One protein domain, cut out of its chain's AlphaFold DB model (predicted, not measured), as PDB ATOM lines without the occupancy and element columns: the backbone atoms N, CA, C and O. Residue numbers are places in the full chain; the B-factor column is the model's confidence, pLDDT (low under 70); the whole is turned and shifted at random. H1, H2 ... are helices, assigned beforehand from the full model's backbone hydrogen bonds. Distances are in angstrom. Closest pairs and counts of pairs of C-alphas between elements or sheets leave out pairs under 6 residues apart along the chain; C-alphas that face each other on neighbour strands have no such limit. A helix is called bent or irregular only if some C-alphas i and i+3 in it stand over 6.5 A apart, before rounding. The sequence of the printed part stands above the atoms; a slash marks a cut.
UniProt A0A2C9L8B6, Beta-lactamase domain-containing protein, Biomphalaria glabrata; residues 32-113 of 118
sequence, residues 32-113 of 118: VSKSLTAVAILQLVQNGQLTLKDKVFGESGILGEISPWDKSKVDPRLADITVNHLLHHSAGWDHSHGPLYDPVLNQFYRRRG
ATOM      1  N   VAL A  32      31.894  -1.373 -11.158       96.56
ATOM      2  CA  VAL A  32      31.774  -2.345 -10.052       96.56
ATOM      3  C   VAL A  32      30.349  -2.352  -9.476       96.56
ATOM      4  O   VAL A  32      29.887  -3.382  -8.990       96.56
ATOM      5  N   SER A  33      29.598  -1.249  -9.603       97.19
ATOM      6  CA  SER A  33      28.186  -1.192  -9.205       97.19
ATOM      7  C   SER A  33      27.309  -2.226  -9.919       97.19
ATOM      8  O   SER A  33      26.338  -2.690  -9.329       97.19
ATOM      9  N   LYS A  34      27.670  -2.653 -11.141       95.94
ATOM     10  CA  LYS A  34      26.914  -3.660 -11.903       95.94
ATOM     11  C   LYS A  34      26.815  -4.982 -11.157       95.94
ATOM     12  O   LYS A  34      25.761  -5.603 -11.190       95.94
ATOM     13  N   SER A  35      27.869  -5.396 -10.451       97.44
ATOM     14  CA  SER A  35      27.841  -6.631  -9.665       97.44
ATOM     15  C   SER A  35      26.859  -6.528  -8.494       97.44
ATOM     16  O   SER A  35      26.135  -7.482  -8.235       97.44
ATOM     17  N   LEU A  36      26.771  -5.366  -7.834       98.06
ATOM     18  CA  LEU A  36      25.761  -5.130  -6.793       98.06
ATOM     19  C   LEU A  36      24.344  -5.167  -7.381       98.06
ATOM     20  O   LEU A  36      23.476  -5.846  -6.838       98.06
ATOM     21  N   THR A  37      24.111  -4.484  -8.507       98.00
ATOM     22  CA  THR A  37      22.809  -4.499  -9.192       98.00
ATOM     23  C   THR A  37      22.426  -5.907  -9.655       98.00
ATOM     24  O   THR A  37      21.280  -6.312  -9.485       98.00
ATOM     25  N   ALA A  38      23.375  -6.680 -10.189       98.50
ATOM     26  CA  ALA A  38      23.149  -8.061 -10.601       98.50
ATOM     27  C   ALA A  38      22.723  -8.938  -9.417       98.50
ATOM     28  O   ALA A  38      21.755  -9.683  -9.535       98.50
ATOM     29  N   VAL A  39      23.379  -8.805  -8.258       98.50
ATOM     30  CA  VAL A  39      22.970  -9.511  -7.033       98.50
ATOM     31  C   VAL A  39      21.553  -9.116  -6.617       98.50
ATOM     32  O   VAL A  39      20.756 -10.002  -6.330       98.50
ATOM     33  N   ALA A  40      21.207  -7.828  -6.646       98.56
ATOM     34  CA  ALA A  40      19.852  -7.379  -6.320       98.56
ATOM     35  C   ALA A  40      18.795  -7.992  -7.261       98.56
ATOM     36  O   ALA A  40      17.768  -8.480  -6.796       98.56
ATOM     37  N   ILE A  41      19.063  -8.050  -8.570       98.56
ATOM     38  CA  ILE A  41      18.182  -8.719  -9.544       98.56
ATOM     39  C   ILE A  41      18.058 -10.214  -9.228       98.56
ATOM     40  O   ILE A  41      16.954 -10.751  -9.213       98.56
ATOM     41  N   LEU A  42      19.169 -10.895  -8.939       98.62
ATOM     42  CA  LEU A  42      19.155 -12.324  -8.614       98.62
ATOM     43  C   LEU A  42      18.423 -12.620  -7.298       98.62
ATOM     44  O   LEU A  42      17.801 -13.672  -7.186       98.62
ATOM     45  N   GLN A  43      18.419 -11.695  -6.334       98.75
ATOM     46  CA  GLN A  43      17.578 -11.802  -5.138       98.75
ATOM     47  C   GLN A  43      16.085 -11.726  -5.485       98.75
ATOM     48  O   GLN A  43      15.306 -12.522  -4.965       98.75
ATOM     49  N   LEU A  44      15.678 -10.833  -6.395       98.69
ATOM     50  CA  LEU A  44      14.292 -10.780  -6.886       98.69
ATOM     51  C   LEU A  44      13.900 -12.085  -7.597       98.69
ATOM     52  O   LEU A  44      12.799 -12.591  -7.375       98.69
ATOM     53  N   VAL A  45      14.814 -12.661  -8.390       98.69
ATOM     54  CA  VAL A  45      14.625 -13.978  -9.029       98.69
ATOM     55  C   VAL A  45      14.452 -15.076  -7.988       98.69
ATOM     56  O   VAL A  45      13.512 -15.863  -8.066       98.69
ATOM     57  N   GLN A  46      15.339 -15.123  -6.993       98.62
ATOM     58  CA  GLN A  46      15.289 -16.111  -5.918       98.62
ATOM     59  C   GLN A  46      13.977 -16.027  -5.127       98.62
ATOM     60  O   GLN A  46      13.437 -17.056  -4.726       98.62
ATOM     61  N   ASN A  47      13.446 -14.819  -4.941       98.62
ATOM     62  CA  ASN A  47      12.185 -14.577  -4.244       98.62
ATOM     63  C   ASN A  47      10.943 -14.778  -5.132       98.62
ATOM     64  O   ASN A  47       9.828 -14.540  -4.674       98.62
ATOM     65  N   GLY A  48      11.111 -15.179  -6.397       98.25
ATOM     66  CA  GLY A  48      10.010 -15.389  -7.341       98.25
ATOM     67  C   GLY A  48       9.295 -14.106  -7.776       98.25
ATOM     68  O   GLY A  48       8.177 -14.180  -8.276       98.25
ATOM     69  N   GLN A  49       9.909 -12.935  -7.579       98.44
ATOM     70  CA  GLN A  49       9.314 -11.639  -7.932       98.44
ATOM     71  C   GLN A  49       9.484 -11.292  -9.415       98.44
ATOM     72  O   GLN A  49       8.731 -10.477  -9.940       98.44
ATOM     73  N   LEU A  50      10.473 -11.895 -10.076       97.62
ATOM     74  CA  LEU A  50      10.673 -11.861 -11.524       97.62
ATOM     75  C   LEU A  50      11.427 -13.122 -11.964       97.62
ATOM     76  O   LEU A  50      11.996 -13.836 -11.138       97.62
ATOM     77  N   THR A  51      11.485 -13.390 -13.262       98.62
ATOM     78  CA  THR A  51      12.280 -14.476 -13.841       98.62
ATOM     79  C   THR A  51      13.346 -13.950 -14.796       98.62
ATOM     80  O   THR A  51      13.225 -12.882 -15.391       98.62
ATOM     81  N   LEU A  52      14.396 -14.745 -15.021       98.56
ATOM     82  CA  LEU A  52      15.427 -14.417 -16.014       98.56
ATOM     83  C   LEU A  52      14.880 -14.316 -17.451       98.56
ATOM     84  O   LEU A  52      15.537 -13.732 -18.312       98.56
ATOM     85  N   LYS A  53      13.701 -14.891 -17.719       98.38
ATOM     86  CA  LYS A  53      13.051 -14.888 -19.036       98.38
ATOM     87  C   LYS A  53      12.081 -13.724 -19.219       98.38
ATOM     88  O   LYS A  53      11.607 -13.533 -20.338       98.38
ATOM     89  N   ASP A  54      11.799 -12.967 -18.161       98.50
ATOM     90  CA  ASP A  54      10.871 -11.845 -18.234       98.50
ATOM     91  C   ASP A  54      11.384 -10.819 -19.240       98.50
ATOM     92  O   ASP A  54      12.585 -10.521 -19.294       98.50
ATOM     93  N   LYS A  55      10.463 -10.298 -20.052       97.62
ATOM     94  CA  LYS A  55      10.751  -9.209 -20.980       97.62
ATOM     95  C   LYS A  55      10.971  -7.934 -20.176       97.62
ATOM     96  O   LYS A  55      10.243  -7.659 -19.225       97.62
ATOM     97  N   VAL A  56      11.993  -7.166 -20.539       95.62
ATOM     98  CA  VAL A  56      12.339  -5.934 -19.816       95.62
ATOM     99  C   VAL A  56      11.546  -4.753 -20.351       95.62
ATOM    100  O   VAL A  56      10.971  -3.998 -19.574       95.62
ATOM    101  N   PHE A  57      11.490  -4.622 -21.673       92.19
ATOM    102  CA  PHE A  57      10.866  -3.499 -22.365       92.19
ATOM    103  C   PHE A  57       9.608  -3.932 -23.120       92.19
ATOM    104  O   PHE A  57       9.340  -5.121 -23.292       92.19
ATOM    105  N   GLY A  58       8.870  -2.944 -23.628       88.44
ATOM    106  CA  GLY A  58       7.618  -3.156 -24.349       88.44
ATOM    107  C   GLY A  58       6.411  -3.199 -23.416       88.44
ATOM    108  O   GLY A  58       6.541  -3.124 -22.201       88.44
ATOM    109  N   GLU A  59       5.218  -3.306 -23.996       88.75
ATOM    110  CA  GLU A  59       3.945  -3.186 -23.266       88.75
ATOM    111  C   GLU A  59       3.765  -4.243 -22.163       88.75
ATOM    112  O   GLU A  59       3.155  -3.966 -21.137       88.75
ATOM    113  N   SER A  60       4.340  -5.433 -22.351       89.69
ATOM    114  CA  SER A  60       4.333  -6.526 -21.367       89.69
ATOM    115  C   SER A  60       5.620  -6.616 -20.538       89.69
ATOM    116  O   SER A  60       5.790  -7.564 -19.771       89.69
ATOM    117  N   GLY A  61       6.547  -5.672 -20.714       94.88
ATOM    118  CA  GLY A  61       7.837  -5.674 -20.036       94.88
ATOM    119  C   GLY A  61       7.748  -5.183 -18.593       94.88
ATOM    120  O   GLY A  61       6.930  -4.326 -18.265       94.88
ATOM    121  N   ILE A  62       8.639  -5.682 -17.733       96.31
ATOM    122  CA  ILE A  62       8.706  -5.284 -16.314       96.31
ATOM    123  C   ILE A  62       9.080  -3.805 -16.107       96.31
ATOM    124  O   ILE A  62       8.850  -3.274 -15.026       96.31
ATOM    125  N   LEU A  63       9.654  -3.160 -17.128       93.44
ATOM    126  CA  LEU A  63       9.940  -1.725 -17.207       93.44
ATOM    127  C   LEU A  63       9.254  -1.116 -18.445       93.44
ATOM    128  O   LEU A  63       9.870  -0.376 -19.217       93.44
ATOM    129  N   GLY A  64       7.994  -1.489 -18.697       88.88
ATOM    130  CA  GLY A  64       7.236  -1.076 -19.884       88.88
ATOM    131  C   GLY A  64       7.011   0.437 -20.010       88.88
ATOM    132  O   GLY A  64       6.761   0.937 -21.108       88.88
ATOM    133  N   GLU A  65       7.158   1.187 -18.919       86.56
ATOM    134  CA  GLU A  65       7.158   2.649 -18.901       86.56
ATOM    135  C   GLU A  65       8.418   3.265 -19.530       86.56
ATOM    136  O   GLU A  65       8.402   4.426 -19.949       86.56
ATOM    137  N   ILE A  66       9.511   2.501 -19.616       86.19
ATOM    138  CA  ILE A  66      10.745   2.926 -20.268       86.19
ATOM    139  C   ILE A  66      10.629   2.615 -21.761       86.19
ATOM    140  O   ILE A  66      10.813   1.483 -22.209       86.19
ATOM    141  N   SER A  67      10.351   3.648 -22.555       80.06
ATOM    142  CA  SER A  67      10.207   3.524 -24.003       80.06
ATOM    143  C   SER A  67      11.188   4.407 -24.781       80.06
ATOM    144  O   SER A  67      11.530   5.510 -24.335       80.06
ATOM    145  N   PRO A  68      11.585   3.990 -25.997       79.81
ATOM    146  CA  PRO A  68      12.217   4.878 -26.967       79.81
ATOM    147  C   PRO A  68      11.360   6.124 -27.198       79.81
ATOM    148  O   PRO A  68      10.131   6.052 -27.140       79.81
ATOM    149  N   TRP A  69      11.991   7.269 -27.465       76.25
ATOM    150  CA  TRP A  69      11.239   8.494 -27.764       76.25
ATOM    151  C   TRP A  69      10.500   8.402 -29.105       76.25
ATOM    152  O   TRP A  69       9.437   8.995 -29.256       76.25
ATOM    153  N   ASP A  70      11.069   7.664 -30.061       77.94
ATOM    154  CA  ASP A  70      10.496   7.391 -31.370       77.94
ATOM    155  C   ASP A  70      10.514   5.882 -31.609       77.94
ATOM    156  O   ASP A  70      11.549   5.273 -31.891       77.94
ATOM    157  N   LYS A  71       9.337   5.269 -31.474       75.06
ATOM    158  CA  LYS A  71       9.147   3.829 -31.669       75.06
ATOM    159  C   LYS A  71       9.331   3.402 -33.128       75.06
ATOM    160  O   LYS A  71       9.528   2.219 -33.365       75.06
ATOM    161  N   SER A  72       9.266   4.320 -34.095       77.12
ATOM    162  CA  SER A  72       9.451   3.985 -35.515       77.12
ATOM    163  C   SER A  72      10.921   3.796 -35.901       77.12
ATOM    164  O   SER A  72      11.208   3.207 -36.941       77.12
ATOM    165  N   LYS A  73      11.850   4.264 -35.054       74.06
ATOM    166  CA  LYS A  73      13.302   4.239 -35.296       74.06
ATOM    167  C   LYS A  73      14.065   3.262 -34.407       74.06
ATOM    168  O   LYS A  73      15.284   3.178 -34.499       74.06
ATOM    169  N   VAL A  74      13.365   2.537 -33.536       79.50
ATOM    170  CA  VAL A  74      13.979   1.530 -32.670       79.50
ATOM    171  C   VAL A  74      13.959   0.161 -33.338       79.50
ATOM    172  O   VAL A  74      13.007  -0.192 -34.032       79.50
ATOM    173  N   ASP A  75      14.992  -0.636 -33.084       84.06
ATOM    174  CA  ASP A  75      14.985  -2.045 -33.458       84.06
ATOM    175  C   ASP A  75      13.810  -2.763 -32.759       84.06
ATOM    176  O   ASP A  75      13.724  -2.728 -31.525       84.06
ATOM    177  N   PRO A  76      12.904  -3.432 -33.500       86.31
ATOM    178  CA  PRO A  76      11.764  -4.130 -32.906       86.31
ATOM    179  C   PRO A  76      12.187  -5.230 -31.920       86.31
ATOM    180  O   PRO A  76      11.440  -5.531 -30.988       86.31
ATOM    181  N   ARG A  77      13.409  -5.772 -32.049       89.56
ATOM    182  CA  ARG A  77      13.984  -6.761 -31.121       89.56
ATOM    183  C   ARG A  77      14.231  -6.194 -29.722       89.56
ATOM    184  O   ARG A  77      14.505  -6.963 -28.806       89.56
ATOM    185  N   LEU A  78      14.098  -4.879 -29.510       89.31
ATOM    186  CA  LEU A  78      14.116  -4.286 -28.171       89.31
ATOM    187  C   LEU A  78      13.062  -4.935 -27.257       89.31
ATOM    188  O   LEU A  78      13.348  -5.233 -26.099       89.31
ATOM    189  N   ALA A  79      11.864  -5.198 -27.792       90.69
ATOM    190  CA  ALA A  79      10.783  -5.849 -27.053       90.69
ATOM    191  C   ALA A  79      11.097  -7.314 -26.704       90.69
ATOM    192  O   ALA A  79      10.426  -7.902 -25.860       90.69
ATOM    193  N   ASP A  80      12.133  -7.904 -27.315       94.12
ATOM    194  CA  ASP A  80      12.541  -9.277 -27.051       94.12
ATOM    195  C   ASP A  80      13.570  -9.437 -25.936       94.12
ATOM    196  O   ASP A  80      13.833 -10.566 -25.498       94.12
ATOM    197  N   ILE A  81      14.126  -8.329 -25.456       95.06
ATOM    198  CA  ILE A  81      15.180  -8.322 -24.452       95.06
ATOM    199  C   ILE A  81      14.652  -8.856 -23.128       95.06
ATOM    200  O   ILE A  81      13.650  -8.384 -22.591       95.06
ATOM    201  N   THR A  82      15.370  -9.840 -22.597       97.94
ATOM    202  CA  THR A  82      15.072 -10.468 -21.314       97.94
ATOM    203  C   THR A  82      16.001  -9.953 -20.224       97.94
ATOM    204  O   THR A  82      17.083  -9.425 -20.503       97.94
ATOM    205  N   VAL A  83      15.620 -10.180 -18.969       98.25
ATOM    206  CA  VAL A  83      16.491  -9.938 -17.808       98.25
ATOM    207  C   VAL A  83      17.831 -10.671 -17.963       98.25
ATOM    208  O   VAL A  83      18.888 -10.095 -17.694       98.25
ATOM    209  N   ASN A  84      17.815 -11.906 -18.480       98.44
ATOM    210  CA  ASN A  84      19.030 -12.671 -18.756       98.44
ATOM    211  C   ASN A  84      19.964 -11.968 -19.749       98.44
ATOM    212  O   ASN A  84      21.178 -11.973 -19.545       98.44
ATOM    213  N   HIS A  85      19.417 -11.358 -20.807       97.69
ATOM    214  CA  HIS A  85      20.229 -10.634 -21.787       97.69
ATOM    215  C   HIS A  85      20.947  -9.435 -21.159       97.69
ATOM    216  O   HIS A  85      22.108  -9.181 -21.479       97.69
ATOM    217  N   LEU A  86      20.285  -8.714 -20.247       95.81
ATOM    218  CA  LEU A  86      20.893  -7.571 -19.560       95.81
ATOM    219  C   LEU A  86      22.007  -7.996 -18.600       95.81
ATOM    220  O   LEU A  86      23.079  -7.394 -18.617       95.81
ATOM    221  N   LEU A  87      21.791  -9.053 -17.809       97.88
ATOM    222  CA  LEU A  87      22.800  -9.571 -16.875       97.88
ATOM    223  C   LEU A  87      24.081 -10.047 -17.579       97.88
ATOM    224  O   LEU A  87      25.161  -9.961 -17.000       97.88
ATOM    225  N   HIS A  88      23.965 -10.517 -18.824       97.12
ATOM    226  CA  HIS A  88      25.078 -11.076 -19.597       97.12
ATOM    227  C   HIS A  88      25.617 -10.144 -20.684       97.12
ATOM    228  O   HIS A  88      26.414 -10.584 -21.509       97.12
ATOM    229  N   HIS A  89      25.197  -8.875 -20.713       94.25
ATOM    230  CA  HIS A  89      25.605  -7.932 -21.761       94.25
ATOM    231  C   HIS A  89      25.356  -8.457 -23.192       94.25
ATOM    232  O   HIS A  89      26.102  -8.153 -24.115       94.25
ATOM    233  N   SER A  90      24.289  -9.235 -23.394       94.62
ATOM    234  CA  SER A  90      23.974  -9.886 -24.674       94.62
ATOM    235  C   SER A  90      22.725  -9.306 -25.343       94.62
ATOM    236  O   SER A  90      22.098  -9.954 -26.177       94.62
ATOM    237  N   ALA A  91      22.327  -8.099 -24.942       91.38
ATOM    238  CA  ALA A  91      21.127  -7.428 -25.431       91.38
ATOM    239  C   ALA A  91      21.366  -6.567 -26.690       91.38
ATOM    240  O   ALA A  91      20.448  -5.913 -27.168       91.38
ATOM    241  N   GLY A  92      22.589  -6.586 -27.237       87.88
ATOM    242  CA  GLY A  92      22.925  -5.972 -28.527       87.88
ATOM    243  C   GLY A  92      23.490  -4.553 -28.461       87.88
ATOM    244  O   GLY A  92      23.908  -4.039 -29.493       87.88
ATOM    245  N   TRP A  93      23.555  -3.928 -27.279       84.12
ATOM    246  CA  TRP A  93      24.238  -2.641 -27.123       84.12
ATOM    247  C   TRP A  93      25.753  -2.789 -27.164       84.12
ATOM    248  O   TRP A  93      26.335  -3.636 -26.486       84.12
ATOM    249  N   ASP A  94      26.376  -1.879 -27.898       76.38
ATOM    250  CA  ASP A  94      27.814  -1.706 -27.976       76.38
ATOM    251  C   ASP A  94      28.158  -0.273 -27.558       76.38
ATOM    252  O   ASP A  94      27.492   0.679 -27.955       76.38
ATOM    253  N   HIS A  95      29.205  -0.111 -26.751       68.38
ATOM    254  CA  HIS A  95      29.681   1.202 -26.328       68.38
ATOM    255  C   HIS A  95      30.305   2.005 -27.481       68.38
ATOM    256  O   HIS A  95      30.518   3.209 -27.334       68.38
ATOM    257  N   SER A  96      30.707   1.335 -28.569       67.19
ATOM    258  CA  SER A  96      31.382   1.956 -29.713       67.19
ATOM    259  C   SER A  96      30.407   2.539 -30.742       67.19
ATOM    260  O   SER A  96      30.790   3.387 -31.547       67.19
ATOM    261  N   HIS A  97      29.130   2.165 -30.646       63.59
ATOM    262  CA  HIS A  97      28.041   2.700 -31.451       63.59
ATOM    263  C   HIS A  97      27.141   3.570 -30.569       63.59
ATOM    264  O   HIS A  97      26.818   3.218 -29.436       63.59
ATOM    265  N   GLY A  98      26.772   4.754 -31.062       58.38
ATOM    266  CA  GLY A  98      25.998   5.714 -30.277       58.38
ATOM    267  C   GLY A  98      24.674   5.101 -29.792       58.38
ATOM    268  O   GLY A  98      23.960   4.512 -30.603       58.38
ATOM    269  N   PRO A  99      24.293   5.267 -28.510       61.38
ATOM    270  CA  PRO A  99      23.066   4.708 -27.933       61.38
ATOM    271  C   PRO A  99      21.838   5.533 -28.334       61.38
ATOM    272  O   PRO A  99      20.939   5.779 -27.531       61.38
ATOM    273  N   LEU A 100      21.806   5.985 -29.587       56.00
ATOM    274  CA  LEU A 100      20.771   6.834 -30.157       56.00
ATOM    275  C   LEU A 100      19.410   6.139 -30.202       56.00
ATOM    276  O   LEU A 100      18.497   6.730 -30.717       56.00
ATOM    277  N   TYR A 101      19.209   4.941 -29.659       62.91
ATOM    278  CA  TYR A 101      17.875   4.338 -29.551       62.91
ATOM    279  C   TYR A 101      17.718   3.532 -28.249       62.91
ATOM    280  O   TYR A 101      16.826   2.693 -28.133       62.91
ATOM    281  N   ASP A 102      18.589   3.777 -27.257       72.25
ATOM    282  CA  ASP A 102      18.524   3.149 -25.934       72.25
ATOM    283  C   ASP A 102      17.341   3.730 -25.134       72.25
ATOM    284  O   ASP A 102      17.367   4.910 -24.777       72.25
ATOM    285  N   PRO A 103      16.310   2.935 -24.802       74.44
ATOM    286  CA  PRO A 103      15.135   3.413 -24.077       74.44
ATOM    287  C   PRO A 103      15.474   4.043 -22.708       74.44
ATOM    288  O   PRO A 103      14.730   4.906 -22.242       74.44
ATOM    289  N   VAL A 104      16.609   3.692 -22.092       76.56
ATOM    290  CA  VAL A 104      17.021   4.119 -20.744       76.56
ATOM    291  C   VAL A 104      17.633   5.523 -20.725       76.56
ATOM    292  O   VAL A 104      17.378   6.307 -19.809       76.56
ATOM    293  N   LEU A 105      18.447   5.879 -21.722       75.12
ATOM    294  CA  LEU A 105      19.261   7.102 -21.672       75.12
ATOM    295  C   LEU A 105      18.631   8.310 -22.383       75.12
ATOM    296  O   LEU A 105      19.143   9.429 -22.294       75.12
ATOM    297  N   ASN A 106      17.477   8.126 -23.016       71.50
ATOM    298  CA  ASN A 106      16.791   9.150 -23.806       71.50
ATOM    299  C   ASN A 106      16.515  10.444 -23.045       71.50
ATOM    300  O   ASN A 106      16.828  11.539 -23.519       71.50
ATOM    301  N   GLN A 107      15.956  10.339 -21.837       66.50
ATOM    302  CA  GLN A 107      15.659  11.520 -21.024       66.50
ATOM    303  C   GLN A 107      16.934  12.271 -20.629       66.50
ATOM    304  O   GLN A 107      16.951  13.503 -20.584       66.50
ATOM    305  N   PHE A 108      18.014  11.535 -20.373       70.38
ATOM    306  CA  PHE A 108      19.297  12.102 -19.991       70.38
ATOM    307  C   PHE A 108      19.975  12.825 -21.161       70.38
ATOM    308  O   PHE A 108      20.419  13.964 -20.998       70.38
ATOM    309  N   TYR A 109      19.993  12.217 -22.351       72.75
ATOM    310  CA  TYR A 109      20.543  12.841 -23.556       72.75
ATOM    311  C   TYR A 109      19.780  14.108 -23.950       72.75
ATOM    312  O   TYR A 109      20.402  15.142 -24.204       72.75
ATOM    313  N   ARG A 110      18.443  14.088 -23.883       68.75
ATOM    314  CA  ARG A 110      17.619  15.277 -24.155       68.75
ATOM    315  C   ARG A 110      17.881  16.419 -23.176       68.75
ATOM    316  O   ARG A 110      18.018  17.561 -23.609       68.75
ATOM    317  N   ARG A 111      18.006  16.134 -21.873       74.69
ATOM    318  CA  ARG A 111      18.354  17.158 -20.863       74.69
ATOM    319  C   ARG A 111      19.715  17.804 -21.119       74.69
ATOM    320  O   ARG A 111      19.930  18.938 -20.711       74.69
ATOM    321  N   ARG A 112      20.624  17.100 -21.794       75.25
ATOM    322  CA  ARG A 112      21.941  17.615 -22.187       75.25
ATOM    323  C   ARG A 112      21.947  18.339 -23.532       75.25
ATOM    324  O   ARG A 112      23.019  18.680 -24.017       75.25
ATOM    325  N   GLY A 113      20.779  18.574 -24.135       71.25
ATOM    326  CA  GLY A 113      20.666  19.262 -25.421       71.25
ATOM    327  C   GLY A 113      21.199  18.445 -26.598       71.25
ATOM    328  O   GLY A 113      21.403  19.002 -27.675       71.25
TER     329      GLY A 113
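What this domain is: This is residues 32 to 113 of the 118 residues of the protein "Beta-lactamase domain-containing protein" of Biomphalaria glabrata (UniProt A0A2C9L8B6). This model has little regular structure: the long helix H1 lies at one end and the short helix H4 at the other, with short H2, H3 and two long loop stretches between. The 82 printed residues hold four named helices, H1 to H4 in order, and no named strand; the class is all helix, with 31 residues in named elements. The whole is compact, radius of gyration of the C-alphas 13.5 A, spans 39 by 30 by 22 A.

Where its parts are: Find C-alpha 32 at (31.774, -2.345, -10.052); from there H1, residues 32 to 46, runs 21.9 A. Further on come H2, residues 76 to 80, 7.8 A; H3, residues 83 to 87, 6.4 A; and H4, residues 106 to 111, 8.7 A, ending at C-alpha 111, (18.354, 17.158, -20.863). H2 is neither bent nor irregular, but only just: C-alphas 76 and 79 are 6.2 A apart.

How they stand to each other: Look at H1 and H3, close but not clearly touching: their closest C-alphas, of Ala 38 and Leu 87, are 6.5 A apart. H4 is apart from H1, H2 and H3; H2 is apart from H1 and H3. In H3 and H4 every O i to N i+4 pair is within hydrogen-bond range; in H1 10 of 11 are, in H2 0 of 1, beside 2 of 2 O i to N i+3 pairs.

The domain as a whole: The C-alphas farthest apart, of Asn 47 and Gly 113, stand 40.8 A apart. The printed part has no cut; the links H1 to H2 and H3 to H4 are long, H2 to H3 tight. Mean pLDDT of the printed part is 86.9, with residues 95 to 101, 107 and 110 under 70.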